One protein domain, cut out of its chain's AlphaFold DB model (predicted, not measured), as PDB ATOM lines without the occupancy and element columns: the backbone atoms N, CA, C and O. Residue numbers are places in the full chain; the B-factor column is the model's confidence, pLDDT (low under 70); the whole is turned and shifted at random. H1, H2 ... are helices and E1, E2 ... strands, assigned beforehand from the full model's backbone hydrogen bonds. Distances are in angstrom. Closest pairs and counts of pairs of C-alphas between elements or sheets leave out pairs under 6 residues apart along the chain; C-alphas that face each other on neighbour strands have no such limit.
ATOM      1  N   ALA A   3      19.008  27.261  -5.189       64.31
ATOM      2  CA  ALA A   3      18.115  26.447  -6.010       64.31
ATOM      3  C   ALA A   3      17.447  25.285  -5.253       64.31
ATOM      4  O   ALA A   3      16.257  25.039  -5.411       64.31
ATOM      5  N   LYS A   4      18.188  24.623  -4.355       66.12
ATOM      6  CA  LYS A   4      17.661  23.531  -3.524       66.12
ATOM      7  C   LYS A   4      16.623  24.032  -2.512       66.12
ATOM      8  O   LYS A   4      15.670  23.328  -2.220       66.12
ATOM      9  N   LYS A   5      16.793  25.253  -1.986       68.88
ATOM     10  CA  LYS A   5      15.820  25.857  -1.062       68.88
ATOM     11  C   LYS A   5      14.519  26.225  -1.774       68.88
ATOM     12  O   LYS A   5      13.464  26.010  -1.199       68.88
ATOM     13  N   VAL A   6      14.602  26.737  -3.004       64.44
ATOM     14  CA  VAL A   6      13.411  27.118  -3.778       64.44
ATOM     15  C   VAL A   6      12.660  25.884  -4.300       64.44
ATOM     16  O   VAL A   6      11.440  25.852  -4.241       64.44
ATOM     17  N   ALA A   7      13.364  24.818  -4.696       64.81
ATOM     18  CA  ALA A   7      12.719  23.546  -5.037       64.81
ATOM     19  C   ALA A   7      11.942  22.936  -3.850       64.81
ATOM     20  O   ALA A   7      10.839  22.428  -4.013       64.81
ATOM     21  N   ASN A   8      12.485  23.040  -2.631       70.00
ATOM     22  CA  ASN A   8      11.856  22.483  -1.427       70.00
ATOM     23  C   ASN A   8      10.526  23.152  -1.036       70.00
ATOM     24  O   ASN A   8       9.795  22.591  -0.226       70.00
ATOM     25  N   VAL A   9      10.217  24.334  -1.574       74.81
ATOM     26  CA  VAL A   9       8.954  25.049  -1.315       74.81
ATOM     27  C   VAL A   9       7.932  24.868  -2.447       74.81
ATOM     28  O   VAL A   9       6.984  25.639  -2.546       74.81
ATOM     29  N   GLY A  10       8.108  23.845  -3.292       73.81
ATOM     30  CA  GLY A  10       7.128  23.434  -4.305       73.81
ATOM     31  C   GLY A  10       7.240  24.154  -5.649       73.81
ATOM     32  O   GLY A  10       6.423  23.915  -6.527       73.81
ATOM     33  N   PHE A  11       8.241  25.017  -5.834       79.38
ATOM     34  CA  PHE A  11       8.506  25.648  -7.125       79.38
ATOM     35  C   PHE A  11       9.312  24.721  -8.038       79.38
ATOM     36  O   PHE A  11      10.294  24.098  -7.626       79.38
ATOM     37  N   GLU A  12       8.944  24.702  -9.313       81.25
ATOM     38  CA  GLU A  12       9.536  23.846 -10.337       81.25
ATOM     39  C   GLU A  12      10.250  24.662 -11.422       81.25
ATOM     40  O   GLU A  12      10.177  25.892 -11.464       81.25
ATOM     41  N   ALA A  13      10.958  23.970 -12.321       80.44
ATOM     42  CA  ALA A  13      11.633  24.564 -13.478       80.44
ATOM     43  C   ALA A  13      12.568  25.742 -13.128       80.44
ATOM     44  O   ALA A  13      12.630  26.732 -13.858       80.44
ATOM     45  N   LEU A  14      13.305  25.632 -12.017       79.38
ATOM     46  CA  LEU A  14      14.184  26.699 -11.553       79.38
ATOM     47  C   LEU A  14      15.302  26.998 -12.553       79.38
ATOM     48  O   LEU A  14      16.078  26.108 -12.910       79.38
ATOM     49  N   ARG A  15      15.448  28.265 -12.937       83.38
ATOM     50  CA  ARG A  15      16.565  28.736 -13.761       83.38
ATOM     51  C   ARG A  15      17.184  29.971 -13.135       83.38
ATOM     52  O   ARG A  15      16.486  30.900 -12.752       83.38
ATOM     53  N   VAL A  16      18.510  29.982 -13.037       83.44
ATOM     54  CA  VAL A  16      19.251  31.208 -12.727       83.44
ATOM     55  C   VAL A  16      19.283  32.029 -14.006       83.44
ATOM     56  O   VAL A  16      19.845  31.584 -15.003       83.44
ATOM     57  N   VAL A  17      18.638  33.188 -13.984       88.31
ATOM     58  CA  VAL A  17      18.557  34.092 -15.139       88.31
ATOM     59  C   VAL A  17      19.728  35.056 -15.141       88.31
ATOM     60  O   VAL A  17      20.260  35.386 -16.193       88.31
ATOM     61  N   GLU A  18      20.159  35.478 -13.958       89.38
ATOM     62  CA  GLU A  18      21.208  36.472 -13.833       89.38
ATOM     63  C   GLU A  18      22.029  36.238 -12.575       89.38
ATOM     64  O   GLU A  18      21.515  35.855 -11.517       89.38
ATOM     65  N   ARG A  19      23.328  36.499 -12.703       90.62
ATOM     66  CA  ARG A  19      24.252  36.570 -11.585       90.62
ATOM     67  C   ARG A  19      25.171  37.755 -11.809       90.62
ATOM     68  O   ARG A  19      25.973  37.727 -12.737       90.62
ATOM     69  N   ARG A  20      25.062  38.779 -10.970       93.06
ATOM     70  CA  ARG A  20      25.878  39.986 -11.116       93.06
ATOM     71  C   ARG A  20      26.433  40.465  -9.779       93.06
ATOM     72  O   ARG A  20      25.776  40.261  -8.750       93.06
ATOM     73  N   PRO A  21      27.630  41.069  -9.775       93.12
ATOM     74  CA  PRO A  21      28.133  41.741  -8.594       93.12
ATOM     75  C   PRO A  21      27.272  42.975  -8.294       93.12
ATOM     76  O   PRO A  21      26.755  43.625  -9.203       93.12
ATOM     77  N   VAL A  22      27.125  43.275  -7.009       92.44
ATOM     78  CA  VAL A  22      26.494  44.488  -6.486       92.44
ATOM     79  C   VAL A  22      27.524  45.207  -5.628       92.44
ATOM     80  O   VAL A  22      28.129  44.602  -4.736       92.44
ATOM     81  N   GLY A  23      27.722  46.489  -5.915       94.19
ATOM     82  CA  GLY A  23      28.668  47.361  -5.226       94.19
ATOM     83  C   GLY A  23      28.000  48.421  -4.346       94.19
ATOM     84  O   GLY A  23      26.773  48.522  -4.274       94.19
ATOM     85  N   LEU A  24      28.823  49.247  -3.699       93.44
ATOM     86  CA  LEU A  24      28.372  50.333  -2.818       93.44
ATOM     87  C   LEU A  24      27.522  51.380  -3.540       93.44
ATOM     88  O   LEU A  24      26.537  51.848  -2.975       93.44
ATOM     89  N   ASP A  25      27.868  51.719  -4.783       91.69
ATOM     90  CA  ASP A  25      27.129  52.717  -5.570       91.69
ATOM     91  C   ASP A  25      25.694  52.281  -5.863       91.69
ATOM     92  O   ASP A  25      24.796  53.106  -6.014       91.69
ATOM     93  N   GLU A  26      25.472  50.973  -5.944       92.06
ATOM     94  CA  GLU A  26      24.145  50.422  -6.149       92.06
ATOM     95  C   GLU A  26      23.377  50.290  -4.835       92.06
ATOM     96  O   GLU A  26      22.196  50.628  -4.799       92.06
ATOM     97  N   LEU A  27      24.043  49.894  -3.743       89.88
ATOM     98  CA  LEU A  27      23.443  49.912  -2.403       89.88
ATOM     99  C   LEU A  27      22.922  51.309  -2.047       89.88
ATOM    100  O   LEU A  27      21.805  51.427  -1.554       89.88
ATOM    101  N   ALA A  28      23.663  52.362  -2.395       91.38
ATOM    102  CA  ALA A  28      23.265  53.751  -2.165       91.38
ATOM    103  C   ALA A  28      21.952  54.167  -2.856       91.38
ATOM    104  O   ALA A  28      21.377  55.194  -2.506       91.38
ATOM    105  N   ARG A  29      21.464  53.395  -3.836       91.56
ATOM    106  CA  ARG A  29      20.195  53.673  -4.527       91.56
ATOM    107  C   ARG A  29      18.980  53.144  -3.775       91.56
ATOM    108  O   ARG A  29      17.862  53.550  -4.089       91.56
ATOM    109  N   TYR A  30      19.165  52.221  -2.833       89.00
ATOM    110  CA  TYR A  30      18.048  51.644  -2.099       89.00
ATOM    111  C   TYR A  30      17.775  52.452  -0.828       89.00
ATOM    112  O   TYR A  30      18.666  52.562   0.011       89.00
ATOM    113  N   PRO A  31      16.530  52.915  -0.602       89.50
ATOM    114  CA  PRO A  31      16.173  53.703   0.583       89.50
ATOM    115  C   PRO A  31      16.441  53.014   1.929       89.50
ATOM    116  O   PRO A  31      16.509  53.669   2.960       89.50
ATOM    117  N   VAL A  32      16.578  51.684   1.929       92.31
ATOM    118  CA  VAL A  32      16.902  50.889   3.124       92.31
ATOM    119  C   VAL A  32      18.355  51.065   3.585       92.31
ATOM    120  O   VAL A  32      18.675  50.723   4.722       92.31
ATOM    121  N   PHE A  33      19.234  51.592   2.728       92.06
ATOM    122  CA  PHE A  33      20.625  51.887   3.059       92.06
ATOM    123  C   PHE A  33      20.812  53.403   3.142       92.06
ATOM    124  O   PHE A  33      21.020  54.051   2.116       92.06
ATOM    125  N   PRO A  34      20.725  53.985   4.348       93.00
ATOM    126  CA  PRO A  34      20.857  55.421   4.504       93.00
ATOM    127  C   PRO A  34      22.299  55.871   4.222       93.00
ATOM    128  O   PRO A  34      23.250  55.081   4.282       93.00
ATOM    129  N   GLU A  35      22.472  57.147   3.885       93.00
ATOM    130  CA  GLU A  35      23.743  57.688   3.390       93.00
ATOM    131  C   GLU A  35      24.887  57.514   4.401       93.00
ATOM    132  O   GLU A  35      25.997  57.128   4.025       93.00
ATOM    133  N   GLU A  36      24.618  57.691   5.696       95.12
ATOM    134  CA  GLU A  36      25.600  57.499   6.765       95.12
ATOM    135  C   GLU A  36      26.111  56.055   6.845       95.12
ATOM    136  O   GLU A  36      27.290  55.821   7.135       95.12
ATOM    137  N   PHE A  37      25.252  55.083   6.530       94.56
ATOM    138  CA  PHE A  37      25.629  53.677   6.487       94.56
ATOM    139  C   PHE A  37      26.519  53.395   5.275       94.56
ATOM    140  O   PHE A  37      27.565  52.757   5.409       94.56
ATOM    141  N   VAL A  38      26.177  53.934   4.103       93.88
ATOM    142  CA  VAL A  38      27.015  53.807   2.900       93.88
ATOM    143  C   VAL A  38      28.382  54.472   3.113       93.88
ATOM    144  O   VAL A  38      29.414  53.890   2.770       93.88
ATOM    145  N   ALA A  39      28.419  55.652   3.734       95.00
ATOM    146  CA  ALA A  39      29.657  56.357   4.070       95.00
ATOM    147  C   ALA A  39      30.510  55.592   5.097       95.00
ATOM    148  O   ALA A  39      31.745  55.607   5.039       95.00
ATOM    149  N   PHE A  40      29.876  54.897   6.044       95.62
ATOM    150  CA  PHE A  40      30.567  53.955   6.919       95.62
ATOM    151  C   PHE A  40      31.197  52.807   6.120       95.62
ATOM    152  O   PHE A  40      32.396  52.561   6.264       95.62
ATOM    153  N   LEU A  41      30.440  52.163   5.229       94.44
ATOM    154  CA  LEU A  41      30.950  51.044   4.435       94.44
ATOM    155  C   LEU A  41      32.111  51.448   3.515       94.44
ATOM    156  O   LEU A  41      33.084  50.703   3.426       94.44
ATOM    157  N   ARG A  42      32.071  52.638   2.896       95.00
ATOM    158  CA  ARG A  42      33.183  53.149   2.065       95.00
ATOM    159  C   ARG A  42      34.502  53.256   2.832       95.00
ATOM    160  O   ARG A  42      35.556  53.057   2.244       95.00
ATOM    161  N   ARG A  43      34.447  53.568   4.132       96.56
ATOM    162  CA  ARG A  43      35.632  53.663   5.003       96.56
ATOM    163  C   ARG A  43      36.072  52.307   5.545       96.56
ATOM    164  O   ARG A  43      37.258  52.095   5.765       96.56
ATOM    165  N   ALA A  44      35.117  51.419   5.804       96.19
ATOM    166  CA  ALA A  44      35.380  50.117   6.408       96.19
ATOM    167  C   ALA A  44      35.861  49.066   5.395       96.19
ATOM    168  O   ALA A  44      36.541  48.113   5.775       96.19
ATOM    169  N   ILE A  45      35.488  49.208   4.122       93.81
ATOM    170  CA  ILE A  45      35.760  48.219   3.079       93.81
ATOM    171  C   ILE A  45      36.879  48.725   2.156       93.81
ATOM    172  O   ILE A  45      36.825  49.879   1.734       93.81
ATOM    173  N   PRO A  46      37.860  47.875   1.796       94.69
ATOM    174  CA  PRO A  46      38.863  48.193   0.783       94.69
ATOM    175  C   PRO A  46      38.253  48.634  -0.556       94.69
ATOM    176  O   PRO A  46      37.266  48.055  -1.014       94.69
ATOM    177  N   GLU A  47      38.845  49.651  -1.181       93.81
ATOM    178  CA  GLU A  47      38.331  50.282  -2.408       93.81
ATOM    179  C   GLU A  47      38.196  49.296  -3.579       93.81
ATOM    180  O   GLU A  47      37.205  49.328  -4.309       93.81
ATOM    181  N   ASP A  48      39.112  48.328  -3.688       93.94
ATOM    182  CA  ASP A  48      39.083  47.250  -4.687       93.94
ATOM    183  C   ASP A  48      37.826  46.367  -4.592       93.94
ATOM    184  O   ASP A  48      37.474  45.670  -5.545       93.94
ATOM    185  N   ARG A  49      37.110  46.418  -3.463       92.19
ATOM    186  CA  ARG A  49      35.877  45.656  -3.231       92.19
ATOM    187  C   ARG A  49      34.608  46.482  -3.384       92.19
ATOM    188  O   ARG A  49      33.522  45.903  -3.391       92.19
ATOM    189  N   HIS A  50      34.700  47.804  -3.537       93.62
ATOM    190  CA  HIS A  50      33.519  48.677  -3.597       93.62
ATOM    191  C   HIS A  50      32.600  48.342  -4.775       93.62
ATOM    192  O   HIS A  50      31.387  48.488  -4.649       93.62
ATOM    193  N   ALA A  51      33.149  47.837  -5.883       92.56
ATOM    194  CA  ALA A  51      32.388  47.460  -7.075       92.56
ATOM    195  C   ALA A  51      31.698  46.081  -6.979       92.56
ATOM    196  O   ALA A  51      30.779  45.804  -7.750       92.56
ATOM    197  N   ALA A  52      32.119  45.206  -6.060       92.94
ATOM    198  CA  ALA A  52      31.653  43.820  -5.991       92.94
ATOM    199  C   ALA A  52      31.638  43.296  -4.545       92.94
ATOM    200  O   ALA A  52      32.449  42.459  -4.152       92.94
ATOM    201  N   LEU A  53      30.685  43.786  -3.752       90.06
ATOM    202  CA  LEU A  53      30.517  43.395  -2.352       90.06
ATOM    203  C   LEU A  53      29.791  42.064  -2.196       90.06
ATOM    204  O   LEU A  53      30.174  41.218  -1.389       90.06
ATOM    205  N   VAL A  54      28.705  41.905  -2.948       88.06
ATOM    206  CA  VAL A  54      27.818  40.743  -2.883       88.06
ATOM    207  C   VAL A  54      27.363  40.351  -4.282       88.06
ATOM    208  O   VAL A  54      27.442  41.137  -5.222       88.06
ATOM    209  N   TRP A  55      26.867  39.124  -4.421       89.38
ATOM    210  CA  TRP A  55      26.278  38.644  -5.668       89.38
ATOM    211  C   TRP A  55      24.757  38.696  -5.587       89.38
ATOM    212  O   TRP A  55      24.160  37.991  -4.770       89.38
ATOM    213  N   ALA A  56      24.136  39.468  -6.477       88.75
ATOM    214  CA  ALA A  56      22.715  39.332  -6.758       88.75
ATOM    215  C   ALA A  56      22.502  38.118  -7.669       88.75
ATOM    216  O   ALA A  56      23.216  37.937  -8.661       88.75
ATOM    217  N   VAL A  57      21.536  37.270  -7.312       88.94
ATOM    218  CA  VAL A  57      21.150  36.096  -8.101       88.94
ATOM    219  C   VAL A  57      19.660  36.178  -8.383       88.94
ATOM    220  O   VAL A  57      18.848  36.025  -7.470       88.94
ATOM    221  N   THR A  58      19.310  36.380  -9.647       88.31
ATOM    222  CA  THR A  58      17.919  36.371 -10.100       88.31
ATOM    223  C   THR A  58      17.576  34.966 -10.567       88.31
ATOM    224  O   THR A  58      18.271  34.393 -11.414       88.31
ATOM    225  N   VAL A  59      16.509  34.395 -10.014       88.12
ATOM    226  CA  VAL A  59      15.999  33.078 -10.405       88.12
ATOM    227  C   VAL A  59      14.566  33.198 -10.894       88.12
ATOM    228  O   VAL A  59      13.768  33.924 -10.309       88.12
ATOM    229  N   THR A  60      14.237  32.466 -11.950       87.31
ATOM    230  CA  THR A  60      12.857  32.226 -12.370       87.31
ATOM    231  C   THR A  60      12.462  30.813 -11.994       87.31
ATOM    232  O   THR A  60      13.285  29.896 -11.989       87.31
ATOM    233  N   ALA A  61      11.195  30.645 -11.644       87.12
ATOM    234  CA  ALA A  61      10.620  29.360 -11.302       87.12
ATOM    235  C   ALA A  61       9.133  29.362 -11.651       87.12
ATOM    236  O   ALA A  61       8.502  30.420 -11.685       87.12
ATOM    237  N   ARG A  62       8.575  28.180 -11.898       84.62
ATOM    238  CA  ARG A  62       7.139  27.984 -12.084       84.62
ATOM    239  C   ARG A  62       6.517  27.583 -10.752       84.62
ATOM    240  O   ARG A  62       7.055  26.715 -10.070       84.62
ATOM    241  N   ASN A  63       5.389  28.194 -10.401       82.06
ATOM    242  CA  ASN A  63       4.564  27.736  -9.290       82.06
ATOM    243  C   ASN A  63       3.482  26.778  -9.826       82.06
ATOM    244  O   ASN A  63       2.548  27.256 -10.465       82.06
TER     245      ASN A  63
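Overview. This is residues 3 to 63 of the 70 residues of an uncharacterized protein of Candidatus Rokubacteria bacterium (UniProt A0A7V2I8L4). A long ribbon of two antiparallel strands, E1 and E2, has a small helical head, made of H2, H3 and the loops around them, at one end, and the short helix H1 folded back beside its other end. E1 runs along the ribbon to the head, and after H2 and H3 the chain comes back along E2. The printed part has 61 residues, with three named helices and two named strands in the order H1, E1, H2, H3, E2, and its class is mixed, helices and strands. The whole is only just loose, close to extended, with a radius of gyration of the C-alphas of 15.5 A, and its C-alphas span 42 by 23 by 16 A.

Arrangement. H1, residues 3 to 7, has 3 pairs of C-alphas within 8 A with E1, residues 12 to 22; the closest are those of Ala 3 and Leu 14, 6.8 A apart. H1 is also near E2, residues 54 to 62. E1 and E2 are antiparallel neighbours, with 160 degrees between their directions. C-alphas 12 and 62 face each other at 5.1 A, and C-alphas 22 and 54 at 5.4 A. Within hydrogen-bond range are N 12 and O 62, at 2.9 A, and N 22 and O 54, at 2.8 A. H2, residues 24 to 27, touches H3, residues 35 to 44; their closest C-alphas are those of Leu 24 and Val 38, 6.8 A apart. H1 is apart from H2 and from H3, E1 is apart from H3, and H2 is apart from E2. In H1 every O i to N i+4 pair is within hydrogen-bond range, and in H3 5 of 6 are; H2 is too short for such a pair, and its one O i to N i+3 pair is within range.

Along the chain. H1 begins at C-alpha 3 at (18.115, 26.447, -6.010). E1 measures 27.0 A from first to last C-alpha and ends at C-alpha 22 at (26.494, 44.488, -6.486). H2 measures 5.0 A and H3 14.2 A. E2 measures 26.0 A and ends at C-alpha 62 at (7.139, 27.984, -12.084).

Size, cuts and confidence. The outline is elongated; the two C-alphas farthest apart, those of Arg 43 and Asn 63, are 42.9 A from each other. The printed part has no cut. The links H1 to E1 and E1 to H2 are tight, those from H2 to H3 and from H3 to E2 are short, and no link is long. The mean pLDDT of the printed part is 87.6; residues 3 to 7, which are H1, are under 70.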